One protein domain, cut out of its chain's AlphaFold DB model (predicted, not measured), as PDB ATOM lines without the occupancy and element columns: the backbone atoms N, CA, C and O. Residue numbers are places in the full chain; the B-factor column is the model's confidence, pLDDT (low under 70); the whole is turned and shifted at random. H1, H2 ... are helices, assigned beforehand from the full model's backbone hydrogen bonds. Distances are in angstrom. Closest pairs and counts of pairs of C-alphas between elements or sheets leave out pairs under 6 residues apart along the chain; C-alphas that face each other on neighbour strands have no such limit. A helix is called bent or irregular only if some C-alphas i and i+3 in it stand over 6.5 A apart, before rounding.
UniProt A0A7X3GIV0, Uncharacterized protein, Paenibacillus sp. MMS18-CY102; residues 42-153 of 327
ATOM      1  N   TYR A  42     -35.004 -21.567 -32.416       93.88
ATOM      2  CA  TYR A  42     -36.380 -21.169 -32.679       93.88
ATOM      3  C   TYR A  42     -36.483 -20.351 -33.965       93.88
ATOM      4  O   TYR A  42     -37.406 -20.592 -34.727       93.88
ATOM      5  N   ILE A  43     -35.503 -19.487 -34.264       92.00
ATOM      6  CA  ILE A  43     -35.426 -18.787 -35.559       92.00
ATOM      7  C   ILE A  43     -35.467 -19.790 -36.715       92.00
ATOM      8  O   ILE A  43     -36.296 -19.650 -37.602       92.00
ATOM      9  N   ILE A  44     -34.657 -20.854 -36.670       93.44
ATOM     10  CA  ILE A  44     -34.697 -21.900 -37.709       93.44
ATOM     11  C   ILE A  44     -36.093 -22.538 -37.791       93.44
ATOM     12  O   ILE A  44     -36.600 -22.776 -38.882       93.44
ATOM     13  N   ALA A  45     -36.726 -22.835 -36.650       94.44
ATOM     14  CA  ALA A  45     -38.069 -23.417 -36.631       94.44
ATOM     15  C   ALA A  45     -39.102 -22.492 -37.286       94.44
ATOM     16  O   ALA A  45     -39.941 -22.957 -38.053       94.44
ATOM     17  N   ASP A  46     -39.025 -21.201 -36.976       91.12
ATOM     18  CA  ASP A  46     -39.909 -20.159 -37.478       91.12
ATOM     19  C   ASP A  46     -39.685 -19.879 -38.973       91.12
ATOM     20  O   ASP A  46     -40.649 -19.712 -39.714       91.12
ATOM     21  N   GLU A  47     -38.439 -19.921 -39.453       90.75
ATOM     22  CA  GLU A  47     -38.123 -19.827 -40.882       90.75
ATOM     23  C   GLU A  47     -38.663 -21.021 -41.669       90.75
ATOM     24  O   GLU A  47     -39.250 -20.838 -42.729       90.75
ATOM     25  N   ILE A  48     -38.502 -22.244 -41.157       92.69
ATOM     26  CA  ILE A  48     -39.089 -23.429 -41.795       92.69
ATOM     27  C   ILE A  48     -40.616 -23.337 -41.755       92.69
ATOM     28  O   ILE A  48     -41.267 -23.621 -42.755       92.69
ATOM     29  N   ALA A  49     -41.196 -22.908 -40.632       92.06
ATOM     30  CA  ALA A  49     -42.633 -22.698 -40.514       92.06
ATOM     31  C   ALA A  49     -43.151 -21.678 -41.532       92.06
ATOM     32  O   ALA A  49     -44.185 -21.929 -42.144       92.06
ATOM     33  N   GLN A  50     -42.429 -20.575 -41.753       88.88
ATOM     34  CA  GLN A  50     -42.766 -19.574 -42.765       88.88
ATOM     35  C   GLN A  50     -42.883 -20.197 -44.156       88.88
ATOM     36  O   GLN A  50     -43.840 -19.913 -44.865       88.88
ATOM     37  N   GLU A  51     -41.957 -21.081 -44.528       89.12
ATOM     38  CA  GLU A  51     -42.011 -21.756 -45.827       89.12
ATOM     39  C   GLU A  51     -43.111 -22.827 -45.904       89.12
ATOM     40  O   GLU A  51     -43.488 -23.237 -46.997       89.12
ATOM     41  N   LEU A  52     -43.651 -23.304 -44.779       88.94
ATOM     42  CA  LEU A  52     -44.739 -24.290 -44.768       88.94
ATOM     43  C   LEU A  52     -46.136 -23.668 -44.813       88.94
ATOM     44  O   LEU A  52     -47.088 -24.383 -45.136       88.94
ATOM     45  N   VAL A  53     -46.284 -22.378 -44.505       84.06
ATOM     46  CA  VAL A  53     -47.564 -21.681 -44.677       84.06
ATOM     47  C   VAL A  53     -47.623 -21.026 -46.055       84.06
ATOM     48  O   VAL A  53     -46.612 -20.609 -46.616       84.06
ATOM     49  N   ASP A  54     -48.824 -20.982 -46.622       67.56
ATOM     50  CA  ASP A  54     -49.109 -20.321 -47.888       67.56
ATOM     51  C   ASP A  54     -49.837 -18.993 -47.582       67.56
ATOM     52  O   ASP A  54     -50.832 -19.008 -46.853       67.56
ATOM     53  N   ASP A  55     -49.346 -17.877 -48.146       61.72
ATOM     54  CA  ASP A  55     -49.860 -16.487 -48.032       61.72
ATOM     55  C   ASP A  55     -49.447 -15.685 -46.765       61.72
ATOM     56  O   ASP A  55     -48.974 -16.242 -45.788       61.72
ATOM     57  N   GLU A  56     -49.590 -14.355 -46.772       54.28
ATOM     58  CA  GLU A  56     -49.148 -13.405 -45.724       54.28
ATOM     59  C   GLU A  56     -50.303 -12.854 -44.852       54.28
ATOM     60  O   GLU A  56     -50.179 -11.821 -44.188       54.28
ATOM     61  N   ALA A  57     -51.469 -13.509 -44.832       56.97
ATOM     62  CA  ALA A  57     -52.618 -13.041 -44.049       56.97
ATOM     63  C   ALA A  57     -52.386 -13.121 -42.520       56.97
ATOM     64  O   ALA A  57     -51.622 -13.940 -42.019       56.97
ATOM     65  N   ALA A  58     -53.117 -12.342 -41.713       51.69
ATOM     66  CA  ALA A  58     -53.003 -12.400 -40.245       51.69
ATOM     67  C   ALA A  58     -53.308 -13.801 -39.655       51.69
ATOM     68  O   ALA A  58     -52.726 -14.197 -38.643       51.69
ATOM     69  N   SER A  59     -54.165 -14.588 -40.317       61.12
ATOM     70  CA  SER A  59     -54.401 -16.001 -39.987       61.12
ATOM     71  C   SER A  59     -53.179 -16.894 -40.223       61.12
ATOM     72  O   SER A  59     -52.995 -17.881 -39.512       61.12
ATOM     73  N   VAL A  60     -52.313 -16.517 -41.164       68.00
ATOM     74  CA  VAL A  60     -51.047 -17.192 -41.459       68.00
ATOM     75  C   VAL A  60     -50.025 -16.924 -40.362       68.00
ATOM     76  O   VAL A  60     -49.323 -17.851 -39.971       68.00
ATOM     77  N   GLN A  61     -49.987 -15.730 -39.763       72.94
ATOM     78  CA  GLN A  61     -49.041 -15.455 -38.673       72.94
ATOM     79  C   GLN A  61     -49.278 -16.363 -37.455       72.94
ATOM     80  O   GLN A  61     -48.332 -16.930 -36.908       72.94
ATOM     81  N   GLY A  62     -50.540 -16.554 -37.052       77.38
ATOM     82  CA  GLY A  62     -50.888 -17.491 -35.978       77.38
ATOM     83  C   GLY A  62     -50.524 -18.942 -36.321       77.38
ATOM     84  O   GLY A  62     -49.977 -19.659 -35.481       77.38
ATOM     85  N   ALA A  63     -50.759 -19.358 -37.570       79.06
ATOM     86  CA  ALA A  63     -50.390 -20.686 -38.059       79.06
ATOM     87  C   ALA A  63     -48.865 -20.893 -38.104       79.06
ATOM     88  O   ALA A  63     -48.377 -21.923 -37.645       79.06
ATOM     89  N   ARG A  64     -48.102 -19.899 -38.575       86.19
ATOM     90  CA  ARG A  64     -46.632 -19.892 -38.588       86.19
ATOM     91  C   ARG A  64     -46.076 -20.049 -37.181       86.19
ATOM     92  O   ARG A  64     -45.236 -20.913 -36.960       86.19
ATOM     93  N   MET A  65     -46.572 -19.269 -36.221       84.62
ATOM     94  CA  MET A  65     -46.120 -19.363 -34.830       84.62
ATOM     95  C   MET A  65     -46.399 -20.748 -34.238       84.62
ATOM     96  O   MET A  65     -45.509 -21.344 -33.634       84.62
ATOM     97  N   LEU A  66     -47.602 -21.286 -34.467       86.06
ATOM     98  CA  LEU A  66     -47.970 -22.636 -34.039       86.06
ATOM     99  C   LEU A  66     -47.040 -23.693 -34.659       86.06
ATOM    100  O   LEU A  66     -46.538 -24.564 -33.950       86.06
ATOM    101  N   LEU A  67     -46.774 -23.610 -35.963       89.88
ATOM    102  CA  LEU A  67     -45.847 -24.502 -36.662       89.88
ATOM    103  C   LEU A  67     -44.421 -24.383 -36.118       89.88
ATOM    104  O   LEU A  67     -43.804 -25.407 -35.827       89.88
ATOM    105  N   GLY A  68     -43.917 -23.164 -35.922       92.69
ATOM    106  CA  GLY A  68     -42.594 -22.909 -35.355       92.69
ATOM    107  C   GLY A  68     -42.452 -23.521 -33.961       92.69
ATOM    108  O   GLY A  68     -41.479 -24.222 -33.681       92.69
ATOM    109  N   ASP A  69     -43.469 -23.363 -33.111       90.94
ATOM    110  CA  ASP A  69     -43.507 -23.957 -31.771       90.94
ATOM    111  C   ASP A  69     -43.550 -25.490 -31.787       90.94
ATOM    112  O   ASP A  69     -42.956 -26.130 -30.918       90.94
ATOM    113  N   MET A  70     -44.189 -26.101 -32.783       90.19
ATOM    114  CA  MET A  70     -44.221 -27.557 -32.927       90.19
ATOM    115  C   MET A  70     -42.957 -28.138 -33.582       90.19
ATOM    116  O   MET A  70     -42.556 -29.259 -33.259       90.19
ATOM    117  N   LEU A  71     -42.304 -27.392 -34.476       93.38
ATOM    118  CA  LEU A  71     -41.037 -27.773 -35.112       93.38
ATOM    119  C   LEU A  71     -39.849 -27.618 -34.158       93.38
ATOM    120  O   LEU A  71     -38.911 -28.420 -34.175       93.38
ATOM    121  N   TYR A  72     -39.887 -26.612 -33.289       94.94
ATOM    122  CA  TYR A  72     -38.792 -26.286 -32.384       94.94
ATOM    123  C   TYR A  72     -38.328 -27.462 -31.494       94.94
ATOM    124  O   TYR A  72     -37.118 -27.712 -31.430       94.94
ATOM    125  N   PRO A  73     -39.210 -28.265 -30.860       92.00
ATOM    126  CA  PRO A  73     -38.817 -29.471 -30.132       92.00
ATOM    127  C   PRO A  73     -38.032 -30.493 -30.966       92.00
ATOM    128  O   PRO A  73     -37.171 -31.185 -30.416       92.00
ATOM    129  N   ILE A  74     -38.288 -30.588 -32.277       92.00
ATOM    130  CA  ILE A  74     -37.578 -31.490 -33.198       92.00
ATOM    131  C   ILE A  74     -36.116 -31.039 -33.333       92.00
ATOM    132  O   ILE A  74     -35.196 -31.829 -33.103       92.00
ATOM    133  N   ILE A  75     -35.904 -29.747 -33.601       93.25
ATOM    134  CA  ILE A  75     -34.587 -29.096 -33.728       93.25
ATOM    135  C   ILE A  75     -33.813 -29.175 -32.403       93.25
ATOM    136  O   ILE A  75     -32.661 -29.617 -32.343       93.25
ATOM    137  N   LYS A  76     -34.466 -28.785 -31.307       93.06
ATOM    138  CA  LYS A  76     -33.873 -28.673 -29.969       93.06
ATOM    139  C   LYS A  76     -33.418 -30.006 -29.380       93.06
ATOM    140  O   LYS A  76     -32.467 -30.023 -28.593       93.06
ATOM    141  N   LYS A  77     -34.074 -31.119 -29.728       90.56
ATOM    142  CA  LYS A  77     -33.757 -32.453 -29.186       90.56
ATOM    143  C   LYS A  77     -32.338 -32.898 -29.546       90.56
ATOM    144  O   LYS A  77     -31.675 -33.530 -28.725       90.56
ATOM    145  N   GLN A  78     -31.859 -32.566 -30.749       87.81
ATOM    146  CA  GLN A  78     -30.548 -32.991 -31.255       87.81
ATOM    147  C   GLN A  78     -29.850 -31.854 -32.035       87.81
ATOM    148  O   GLN A  78     -29.637 -31.982 -33.241       87.81
ATOM    149  N   PRO A  79     -29.412 -30.764 -31.372       90.00
ATOM    150  CA  PRO A  79     -28.944 -29.554 -32.055       90.00
ATOM    151  C   PRO A  79     -27.705 -29.792 -32.926       90.00
ATOM    152  O   PRO A  79     -27.566 -29.186 -33.977       90.00
ATOM    153  N   LYS A  80     -26.822 -30.725 -32.538       91.81
ATOM    154  CA  LYS A  80     -25.655 -31.099 -33.356       91.81
ATOM    155  C   LYS A  80     -26.042 -31.854 -34.630       91.81
ATOM    156  O   LYS A  80     -25.464 -31.598 -35.678       91.81
ATOM    157  N   ARG A  81     -27.006 -32.780 -34.536       92.56
ATOM    158  CA  ARG A  81     -27.523 -33.522 -35.699       92.56
ATOM    159  C   ARG A  81     -28.260 -32.573 -36.637       92.56
ATOM    160  O   ARG A  81     -28.078 -32.671 -37.840       92.56
ATOM    161  N   MET A  82     -29.025 -31.641 -36.074       93.44
ATOM    162  CA  MET A  82     -29.705 -30.593 -36.826       93.44
ATOM    163  C   MET A  82     -28.707 -29.669 -37.537       93.44
ATOM    164  O   MET A  82     -28.822 -29.484 -38.736       93.44
ATOM    165  N   ALA A  83     -27.663 -29.188 -36.856       93.38
ATOM    166  CA  ALA A  83     -26.615 -28.384 -37.492       93.38
ATOM    167  C   ALA A  83     -25.916 -29.125 -38.649       93.38
ATOM    168  O   ALA A  83     -25.717 -28.548 -39.713       93.38
ATOM    169  N   ALA A  84     -25.589 -30.411 -38.469       94.56
ATOM    170  CA  ALA A  84     -25.001 -31.230 -39.530       94.56
ATOM    171  C   ALA A  84     -25.959 -31.428 -40.718       94.56
ATOM    172  O   ALA A  84     -25.528 -31.375 -41.864       94.56
ATOM    173  N   PHE A  85     -27.251 -31.625 -40.439       95.00
ATOM    174  CA  PHE A  85     -28.296 -31.694 -41.456       95.00
ATOM    175  C   PHE A  85     -28.391 -30.380 -42.243       95.00
ATOM    176  O   PHE A  85     -28.242 -30.407 -43.455       95.00
ATOM    177  N   LEU A  86     -28.543 -29.233 -41.580       95.12
ATOM    178  CA  LEU A  86     -28.646 -27.927 -42.245       95.12
ATOM    179  C   LEU A  86     -27.407 -27.623 -43.103       95.12
ATOM    180  O   LEU A  86     -27.533 -27.216 -44.254       95.12
ATOM    181  N   HIS A  87     -26.213 -27.916 -42.581       95.12
ATOM    182  CA  HIS A  87     -24.963 -27.755 -43.321       95.12
ATOM    183  C   HIS A  87     -24.882 -28.661 -44.563       95.12
ATOM    184  O   HIS A  87     -24.322 -28.259 -45.577       95.12
ATOM    185  N   GLN A  88     -25.423 -29.884 -44.519       96.06
ATOM    186  CA  GLN A  88     -25.411 -30.797 -45.671       96.06
ATOM    187  C   GLN A  88     -26.151 -30.214 -46.888       96.06
ATOM    188  O   GLN A  88     -25.778 -30.511 -48.021       96.06
ATOM    189  N   TYR A  89     -27.182 -29.400 -46.652       95.88
ATOM    190  CA  TYR A  89     -28.018 -28.807 -47.698       95.88
ATOM    191  C   TYR A  89     -27.707 -27.331 -47.951       95.88
ATOM    192  O   TYR A  89     -28.515 -26.657 -48.574       95.88
ATOM    193  N   THR A  90     -26.584 -26.809 -47.442       95.12
ATOM    194  CA  THR A  90     -26.222 -25.387 -47.599       95.12
ATOM    195  C   THR A  90     -27.298 -24.436 -47.053       95.12
ATOM    196  O   THR A  90     -27.418 -23.286 -47.462       95.12
ATOM    197  N   TYR A  91     -28.085 -24.905 -46.074       94.06
ATOM    198  CA  TYR A  91     -29.184 -24.132 -45.508       94.06
ATOM    199  C   TYR A  91     -28.676 -22.780 -44.971       94.06
ATOM    200  O   TYR A  91     -27.665 -22.761 -44.261       94.06
ATOM    201  N   PRO A  92     -29.393 -21.677 -45.237       91.75
ATOM    202  CA  PRO A  92     -30.743 -21.648 -45.810       91.75
ATOM    203  C   PRO A  92     -30.841 -21.574 -47.344       91.75
ATOM    204  O   PRO A  92     -31.951 -21.555 -47.871       91.75
ATOM    205  N   ASN A  93     -29.721 -21.602 -48.067       93.25
ATOM    206  CA  ASN A  93     -29.689 -21.630 -49.530       93.25
ATOM    207  C   ASN A  93     -29.692 -23.071 -50.076       93.25
ATOM    208  O   ASN A  93     -28.680 -23.593 -50.546       93.25
ATOM    209  N   VAL A  94     -30.827 -23.762 -49.954       93.88
ATOM    210  CA  VAL A  94     -30.938 -25.162 -50.389       93.88
ATOM    211  C   VAL A  94     -31.013 -25.255 -51.915       93.88
ATOM    212  O   VAL A  94     -31.944 -24.739 -52.523       93.88
ATOM    213  N   ASN A  95     -30.068 -25.977 -52.527       91.69
ATOM    214  CA  ASN A  95     -30.027 -26.182 -53.978       91.69
ATOM    215  C   ASN A  95     -31.301 -26.855 -54.514       91.69
ATOM    216  O   ASN A  95     -31.799 -27.822 -53.928       91.69
ATOM    217  N   GLU A  96     -31.749 -26.443 -55.703       91.38
ATOM    218  CA  GLU A  96     -32.964 -26.972 -56.340       91.38
ATOM    219  C   GLU A  96     -32.931 -28.495 -56.541       91.38
ATOM    220  O   GLU A  96     -33.945 -29.174 -56.385       91.38
ATOM    221  N   GLU A  97     -31.757 -29.053 -56.845       93.75
ATOM    222  CA  GLU A  97     -31.571 -30.499 -57.020       93.75
ATOM    223  C   GLU A  97     -31.747 -31.279 -55.709       93.75
ATOM    224  O   GLU A  97     -32.126 -32.451 -55.723       93.75
ATOM    225  N   GLN A  98     -31.495 -30.629 -54.570       95.56
ATOM    226  CA  GLN A  98     -31.509 -31.241 -53.242       95.56
ATOM    227  C   GLN A  98     -32.783 -30.914 -52.449       95.56
ATOM    228  O   GLN A  98     -33.036 -31.565 -51.436       95.56
ATOM    229  N   ILE A  99     -33.612 -29.963 -52.900       95.38
ATOM    230  CA  ILE A  99     -34.791 -29.480 -52.157       95.38
ATOM    231  C   ILE A  99     -35.790 -30.597 -51.827       95.38
ATOM    232  O   ILE A  99     -36.374 -30.635 -50.745       95.38
ATOM    233  N   GLN A 100     -35.963 -31.558 -52.738       96.75
ATOM    234  CA  GLN A 100     -36.875 -32.678 -52.525       96.75
ATOM    235  C   GLN A 100     -36.365 -33.595 -51.403       96.75
ATOM    236  O   GLN A 100     -37.144 -34.029 -50.556       96.75
ATOM    237  N   ASP A 101     -35.060 -33.869 -51.382       97.19
ATOM    238  CA  ASP A 101     -34.419 -34.670 -50.337       97.19
ATOM    239  C   ASP A 101     -34.386 -33.914 -48.999       97.19
ATOM    240  O   ASP A 101     -34.632 -34.503 -47.950       97.19
ATOM    241  N   PHE A 102     -34.198 -32.592 -49.022       97.06
ATOM    242  CA  PHE A 102     -34.302 -31.742 -47.837       97.06
ATOM    243  C   PHE A 102     -35.669 -31.883 -47.148       97.06
ATOM    244  O   PHE A 102     -35.731 -32.154 -45.945       97.06
ATOM    245  N   TRP A 103     -36.770 -31.778 -47.902       96.81
ATOM    246  CA  TRP A 103     -38.113 -31.969 -47.349       96.81
ATOM    247  C   TRP A 103     -38.365 -33.414 -46.895       96.81
ATOM    248  O   TRP A 103     -38.960 -33.626 -45.838       96.81
ATOM    249  N   GLU A 104     -37.859 -34.418 -47.621       97.19
ATOM    250  CA  GLU A 104     -37.917 -35.823 -47.188       97.19
ATOM    251  C   GLU A 104     -37.223 -36.026 -45.831       97.19
ATOM    252  O   GLU A 104     -37.772 -36.669 -44.935       97.19
ATOM    253  N   ARG A 105     -36.046 -35.426 -45.620       96.00
ATOM    254  CA  ARG A 105     -35.350 -35.484 -44.329       96.00
ATOM    255  C   ARG A 105     -36.152 -34.852 -43.199       96.00
ATOM    256  O   ARG A 105     -36.166 -35.417 -42.103       96.00
ATOM    257  N   TRP A 106     -36.827 -33.729 -43.438       95.62
ATOM    258  CA  TRP A 106     -37.720 -33.131 -42.442       95.62
ATOM    259  C   TRP A 106     -38.881 -34.056 -42.074       95.62
ATOM    260  O   TRP A 106     -39.161 -34.212 -40.886       95.62
ATOM    261  N   ILE A 107     -39.497 -34.726 -43.056       95.94
ATOM    262  CA  ILE A 107     -40.547 -35.729 -42.809       95.94
ATOM    263  C   ILE A 107     -40.008 -36.851 -41.916       95.94
ATOM    264  O   ILE A 107     -40.649 -37.209 -40.932       95.94
ATOM    265  N   LEU A 108     -38.806 -37.366 -42.194       95.31
ATOM    266  CA  LEU A 108     -38.192 -38.423 -41.382       95.31
ATOM    267  C   LEU A 108     -37.896 -37.968 -39.944       95.31
ATOM    268  O   LEU A 108     -38.122 -38.724 -38.998       95.31
ATOM    269  N   LEU A 109     -37.393 -36.743 -39.764       93.50
ATOM    270  CA  LEU A 109     -37.140 -36.160 -38.440       93.50
ATOM    271  C   LEU A 109     -38.439 -35.966 -37.650       93.50
ATOM    272  O   LEU A 109     -38.480 -36.232 -36.445       93.50
ATOM    273  N   PHE A 110     -39.496 -35.530 -38.332       92.75
ATOM    274  CA  PHE A 110     -40.829 -35.405 -37.771       92.75
ATOM    275  C   PHE A 110     -41.403 -36.775 -37.372       92.75
ATOM    276  O   PHE A 110     -41.802 -36.954 -36.220       92.75
ATOM    277  N   ASP A 111     -41.360 -37.767 -38.266       93.12
ATOM    278  CA  ASP A 111     -41.867 -39.122 -38.019       93.12
ATOM    279  C   ASP A 111     -41.123 -39.780 -36.834       93.12
ATOM    280  O   ASP A 111     -41.738 -40.441 -35.993       93.12
ATOM    281  N   GLU A 112     -39.809 -39.544 -36.698       92.69
ATOM    282  CA  GLU A 112     -39.009 -39.958 -35.532       92.69
ATOM    283  C   GLU A 112     -39.485 -39.277 -34.234       92.69
ATOM    284  O   GLU A 112     -39.521 -39.914 -33.175       92.69
ATOM    285  N   HIS A 113     -39.854 -37.993 -34.295       90.19
ATOM    286  CA  HIS A 113     -40.321 -37.223 -33.141       90.19
ATOM    287  C   HIS A 113     -41.673 -37.724 -32.618       90.19
ATOM    288  O   HIS A 113     -41.820 -37.930 -31.411       90.19
ATOM    289  N   VAL A 114     -42.634 -37.972 -33.513       90.94
ATOM    290  CA  VAL A 114     -44.010 -38.355 -33.145       90.94
ATOM    291  C   VAL A 114     -44.216 -39.865 -32.999       90.94
ATOM    292  O   VAL A 114     -45.294 -40.299 -32.593       90.94
ATOM    293  N   LYS A 115     -43.194 -40.689 -33.274       90.56
ATOM    294  CA  LYS A 115     -43.261 -42.165 -33.256       90.56
ATOM    295  C   LYS A 115     -43.932 -42.759 -32.011       90.56
ATOM    296  O   LYS A 115     -44.627 -43.767 -32.115       90.56
ATOM    297  N   HIS A 116     -43.698 -42.154 -30.848       89.50
ATOM    298  CA  HIS A 116     -44.205 -42.611 -29.550       89.50
ATOM    299  C   HIS A 116     -45.256 -41.668 -28.944       89.50
ATOM    300  O   HIS A 116     -45.573 -41.786 -27.762       89.50
ATOM    301  N   ALA A 117     -45.777 -40.718 -29.725       88.12
ATOM    302  CA  ALA A 117     -46.820 -39.813 -29.269       88.12
ATOM    303  C   ALA A 117     -48.173 -40.547 -29.131       88.12
ATOM    304  O   ALA A 117     -48.438 -41.490 -29.883       88.12
ATOM    305  N   PRO A 118     -49.056 -40.112 -28.211       91.81
ATOM    306  CA  PRO A 118     -50.433 -40.604 -28.142       91.81
ATOM    307  C   PRO A 118     -51.168 -40.440 -29.480       91.81
ATOM    308  O   PRO A 118     -50.918 -39.478 -30.202       91.81
ATOM    309  N   SER A 119     -52.119 -41.325 -29.798       89.06
ATOM    310  CA  SER A 119     -52.785 -41.353 -31.114       89.06
ATOM    311  C   SER A 119     -53.435 -40.026 -31.516       89.06
ATOM    312  O   SER A 119     -53.306 -39.616 -32.665       89.06
ATOM    313  N   LEU A 120     -54.096 -39.336 -30.579       85.06
ATOM    314  CA  LEU A 120     -54.719 -38.034 -30.846       85.06
ATOM    315  C   LEU A 120     -53.671 -36.960 -31.160       85.06
ATOM    316  O   LEU A 120     -53.821 -36.200 -32.110       85.06
ATOM    317  N   THR A 121     -52.588 -36.933 -30.382       83.62
ATOM    318  CA  THR A 121     -51.446 -36.044 -30.605       83.62
ATOM    319  C   THR A 121     -50.831 -36.318 -31.969       83.62
ATOM    320  O   THR A 121     -50.687 -35.401 -32.765       83.62
ATOM    321  N   LYS A 122     -50.545 -37.585 -32.280       87.75
ATOM    322  CA  LYS A 122     -49.996 -37.982 -33.575       87.75
ATOM    323  C   LYS A 122     -50.891 -37.539 -34.735       87.75
ATOM    324  O   LYS A 122     -50.385 -36.918 -35.657       87.75
ATOM    325  N   TRP A 123     -52.199 -37.787 -34.655       88.69
ATOM    326  CA  TRP A 123     -53.157 -37.338 -35.671       88.69
ATOM    327  C   TRP A 123     -53.107 -35.818 -35.882       88.69
ATOM    328  O   TRP A 123     -53.059 -35.364 -37.021       88.69
ATOM    329  N   PHE A 124     -53.056 -35.035 -34.801       83.81
ATOM    330  CA  PHE A 124     -52.954 -33.577 -34.887       83.81
ATOM    331  C   PHE A 124     -51.645 -33.131 -35.554       83.81
ATOM    332  O   PHE A 124     -51.661 -32.335 -36.488       83.81
ATOM    333  N   PHE A 125     -50.509 -33.683 -35.123       87.25
ATOM    334  CA  PHE A 125     -49.207 -33.389 -35.720       87.25
ATOM    335  C   PHE A 125     -49.158 -33.783 -37.208       87.25
ATOM    336  O   PHE A 125     -48.611 -33.034 -38.023       87.25
ATOM    337  N   ASP A 126     -49.747 -34.927 -37.569       86.88
ATOM    338  CA  ASP A 126     -49.839 -35.389 -38.954       86.88
ATOM    339  C   ASP A 126     -50.618 -34.381 -39.814       86.88
ATOM    340  O   ASP A 126     -50.157 -34.010 -40.894       86.88
ATOM    341  N   LYS A 127     -51.751 -33.883 -39.303       85.50
ATOM    342  CA  LYS A 127     -52.596 -32.903 -39.992       85.50
ATOM    343  C   LYS A 127     -51.959 -31.530 -40.151       85.50
ATOM    344  O   LYS A 127     -52.092 -30.926 -41.208       85.50
ATOM    345  N   VAL A 128     -51.264 -31.030 -39.133       84.50
ATOM    346  CA  VAL A 128     -50.783 -29.641 -39.165       84.50
ATOM    347  C   VAL A 128     -49.391 -29.521 -39.796       84.50
ATOM    348  O   VAL A 128     -49.148 -28.577 -40.538       84.50
ATOM    349  N   ILE A 129     -48.476 -30.467 -39.545       89.69
ATOM    350  CA  ILE A 129     -47.081 -30.373 -40.024       89.69
ATOM    351  C   ILE A 129     -46.801 -31.361 -41.147       89.69
ATOM    352  O   ILE A 129     -46.249 -30.986 -42.182       89.69
ATOM    353  N   ARG A 130     -47.126 -32.643 -40.944       92.75
ATOM    354  CA  ARG A 130     -46.671 -33.698 -41.856       92.75
ATOM    355  C   ARG A 130     -47.249 -33.530 -43.255       92.75
ATOM    356  O   ARG A 130     -46.511 -33.676 -44.224       92.75
ATOM    357  N   GLU A 131     -48.539 -33.211 -43.362       90.94
ATOM    358  CA  GLU A 131     -49.192 -32.936 -44.649       90.94
ATOM    359  C   GLU A 131     -48.509 -31.776 -45.388       90.94
ATOM    360  O   GLU A 131     -48.186 -31.928 -46.566       90.94
ATOM    361  N   LYS A 132     -48.155 -30.690 -44.687       91.56
ATOM    362  CA  LYS A 132     -47.422 -29.548 -45.260       91.56
ATOM    363  C   LYS A 132     -45.999 -29.881 -45.696       91.56
ATOM    364  O   LYS A 132     -45.553 -29.428 -46.750       91.56
ATOM    365  N   LEU A 133     -45.290 -30.720 -44.945       94.25
ATOM    366  CA  LEU A 133     -43.976 -31.223 -45.357       94.25
ATOM    367  C   LEU A 133     -44.071 -32.111 -46.608       94.25
ATOM    368  O   LEU A 133     -43.252 -31.993 -47.520       94.25
ATOM    369  N   VAL A 134     -45.074 -32.994 -46.673       95.25
ATOM    370  CA  VAL A 134     -45.315 -33.868 -47.834       95.25
ATOM    371  C   VAL A 134     -45.699 -33.050 -49.064       95.25
ATOM    372  O   VAL A 134     -45.179 -33.311 -50.148       95.25
ATOM    373  N   GLU A 135     -46.562 -32.051 -48.900       93.38
ATOM    374  CA  GLU A 135     -46.920 -31.090 -49.944       93.38
ATOM    375  C   GLU A 135     -45.675 -30.360 -50.465       93.38
ATOM    376  O   GLU A 135     -45.384 -30.426 -51.659       93.38
ATOM    377  N   SER A 136     -44.871 -29.779 -49.567       93.25
ATOM    378  CA  SER A 136     -43.633 -29.066 -49.916       93.25
ATOM    379  C   SER A 136     -42.638 -29.956 -50.664       93.25
ATOM    380  O   SER A 136     -42.058 -29.541 -51.669       93.25
ATOM    381  N   LYS A 137     -42.497 -31.221 -50.244       95.94
ATOM    382  CA  LYS A 137     -41.693 -32.219 -50.957       95.94
ATOM    383  C   LYS A 137     -42.216 -32.477 -52.370       95.94
ATOM    384  O   LYS A 137     -41.434 -32.471 -53.319       95.94
ATOM    385  N   ASN A 138     -43.515 -32.745 -52.508       95.56
ATOM    386  CA  ASN A 138     -44.133 -33.106 -53.786       95.56
ATOM    387  C   ASN A 138     -44.074 -31.949 -54.789       95.56
ATOM    388  O   ASN A 138     -43.857 -32.180 -55.975       95.56
ATOM    389  N   LEU A 139     -44.220 -30.716 -54.301       93.75
ATOM    390  CA  LEU A 139     -44.119 -29.496 -55.097       93.75
ATOM    391  C   LEU A 139     -42.675 -29.048 -55.347       93.75
ATOM    392  O   LEU A 139     -42.471 -28.111 -56.112       93.75
ATOM    393  N   ARG A 140     -41.677 -29.682 -54.712       93.75
ATOM    394  CA  ARG A 140     -40.283 -29.204 -54.693       93.75
ATOM    395  C   ARG A 140     -40.208 -27.722 -54.291       93.75
ATOM    396  O   ARG A 140     -39.519 -26.937 -54.938       93.75
ATOM    397  N   LYS A 141     -40.962 -27.347 -53.246       91.31
ATOM    398  CA  LYS A 141     -41.129 -25.955 -52.798       91.31
ATOM    399  C   LYS A 141     -39.766 -25.352 -52.457       91.31
ATOM    400  O   LYS A 141     -39.072 -25.881 -51.588       91.31
ATOM    401  N   GLN A 142     -39.405 -24.280 -53.156       90.06
ATOM    402  CA  GLN A 142     -38.200 -23.494 -52.893       90.06
ATOM    403  C   GLN A 142     -38.444 -22.511 -51.750       90.06
ATOM    404  O   GLN A 142     -39.590 -22.146 -51.479       90.06
ATOM    405  N   PHE A 143     -37.362 -22.065 -51.116       88.31
ATOM    406  CA  PHE A 143     -37.421 -20.969 -50.156       88.31
ATOM    407  C   PHE A 143     -37.816 -19.669 -50.868       88.31
ATOM    408  O   PHE A 143     -37.323 -19.363 -51.953       88.31
ATOM    409  N   SER A 144     -38.722 -18.916 -50.251       82.00
ATOM    410  CA  SER A 144     -39.362 -17.728 -50.835       82.00
ATOM    411  C   SER A 144     -38.418 -16.559 -51.154       82.00
ATOM    412  O   SER A 144     -38.710 -15.756 -52.041       82.00
ATOM    413  N   ALA A 145     -37.286 -16.457 -50.456       78.56
ATOM    414  CA  ALA A 145     -36.309 -15.387 -50.615       78.56
ATOM    415  C   ALA A 145     -34.915 -15.956 -50.912       78.56
ATOM    416  O   ALA A 145     -34.586 -17.032 -50.407       78.56
ATOM    417  N   PRO A 146     -34.073 -15.238 -51.682       77.44
ATOM    418  CA  PRO A 146     -32.662 -15.577 -51.794       77.44
ATOM    419  C   PRO A 146     -32.008 -15.446 -50.420       77.44
ATOM    420  O   PRO A 146     -32.270 -14.492 -49.684       77.44
ATOM    421  N   ARG A 147     -31.162 -16.410 -50.066       84.81
ATOM    422  CA  ARG A 147     -30.459 -16.426 -48.784       84.81
ATOM    423  C   ARG A 147     -29.003 -16.810 -49.008       84.81
ATOM    424  O   ARG A 147     -28.682 -17.471 -49.991       84.81
ATOM    425  N   GLU A 148     -28.125 -16.364 -48.121       89.94
ATOM    426  CA  GLU A 148     -26.701 -16.678 -48.206       89.94
ATOM    427  C   GLU A 148     -26.398 -18.069 -47.634       89.94
ATOM    428  O   GLU A 148     -27.014 -18.512 -46.660       89.94
ATOM    429  N   ASP A 149     -25.418 -18.747 -48.231       93.12
ATOM    430  CA  ASP A 149     -24.952 -20.061 -47.796       93.12
ATOM    431  C   ASP A 149     -24.567 -20.044 -46.312       93.12
ATOM    432  O   ASP A 149     -23.708 -19.273 -45.885       93.12
ATOM    433  N   TYR A 150     -25.156 -20.945 -45.523       92.69
ATOM    434  CA  TYR A 150     -24.833 -21.141 -44.102       92.69
ATOM    435  C   TYR A 150     -25.158 -19.960 -43.165       92.69
ATOM    436  O   TYR A 150     -24.851 -20.037 -41.969       92.69
ATOM    437  N   ILE A 151     -25.811 -18.901 -43.652       89.75
ATOM    438  CA  ILE A 151     -26.167 -17.718 -42.858       89.75
ATOM    439  C   ILE A 151     -27.649 -17.762 -42.475       89.75
ATOM    440  O   ILE A 151     -28.523 -17.423 -43.262       89.75
ATOM    441  N   ILE A 152     -27.940 -18.169 -41.234       86.44
ATOM    442  CA  ILE A 152     -29.310 -18.182 -40.673       86.44
ATOM    443  C   ILE A 152     -29.757 -16.767 -40.280       86.44
ATOM    444  O   ILE A 152     -30.908 -16.393 -40.447       86.44
ATOM    445  N   LEU A 153     -28.844 -15.980 -39.715       84.06
ATOM    446  CA  LEU A 153     -29.096 -14.602 -39.314       84.06
ATOM    447  C   LEU A 153     -27.890 -13.777 -39.742       84.06
ATOM    448  O   LEU A 153     -26.794 -13.995 -39.228       84.06
TER     449      LEU A 153
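What this domain is: This is residues 42 to 153 of the 327 residues of an uncharacterized protein of Paenibacillus sp. MMS18-CY102 (UniProt A0A7X3GIV0). Two pairs of helices make the body: H4 lies side by side with H5b, the second arm of the bent helix H5, and next to them H1 and H2 cross each other at a steep angle, with H1 nearest the middle. The short helix H3 follows the end of H2 and lies near H4, and the printed part closes with a tail, residues 140 to 153, that has no named element. The printed part has 112 residues with five named helices, in the order H1 to H5, and no named strand, and its class is all helix. It is compact, with a radius of gyration of the C-alphas of 13.4 A and spans of 39 by 33 by 26 A.

How they stand to each other: The longest helix by residues, H5, residues 119 to 139, was assigned as one helix by its hydrogen bonds but is bent, with C-alphas 128 and 131 at 6.6 A. Its arms H5a, residues 119 to 128, and H5b, residues 131 to 139, stand at a steep tilt of 39 degrees. H4, residues 99 to 114, touches H5b at a shallow tilt of 17 degrees, opposite ways, and their closest C-alphas are those of Gln 100 and Lys 137, 5.1 A apart. H4 and H5a are close but not clearly touching, with the C-alphas of Val 114 and Lys 122 the closest at 6.0 A. H1, residues 42 to 52, only just touches H5b, with 3 pairs of C-alphas within 8 A, the closest being Leu 52 and Lys 132 at 5.9 A. H2, residues 58 to 77, touches H1 at a steep tilt of 52 degrees, opposite ways, and the closest C-alphas are those of Asp 46 and Gly 68, 4.4 A apart. With residue 74 alone H2 only just touches H4, with 3 pairs within 8 A, the closest C-alphas being those of Ile 74 and His 113, 6.4 A apart. H3, residues 79 to 88, is near H4, and is close to but not clearly touching H2, with the C-alphas of Ile 75 and Met 82 the closest at 6.0 A. H1 is apart from H3 and H4, for instance. Every O i to N i+4 pair is within hydrogen-bond range in H1, H3, H4, H5a and H5b, and 13 of 16 are in H2.

Where its parts are: H5a begins at C-alpha 119, (-52.785, -41.353, -31.114), and is 14.4 A long; H5b is 12.1 A long and ends at C-alpha 139, (-44.119, -29.496, -55.097). H4 is 22.9 A long. H2 is 29.9 A long and has a kink of 27 degrees near residue 70; it is neither bent nor irregular, but only just: C-alphas 70 and 73 are 6.4 A apart. H1 begins at C-alpha 42, (-36.380, -21.169, -32.679), and is 15.0 A long, and H3 is 14.1 A long.

The domain as a whole: The two C-alphas farthest apart, those of Ser 119 and Glu 148, are 39.8 A apart, while the first and last printed C-alphas, of Tyr 42 and Leu 153, are 11.8 A apart. The printed part has no cut. The links H1 to H2, H2 to H3 and H4 to H5 are tight, and H3 to H4, with 10 residues, is short; no link is long. The mean pLDDT of the printed part is 88.9, and confidence is low, under 70, at residues 54 to 60, of which 58 to 60 belong to H2.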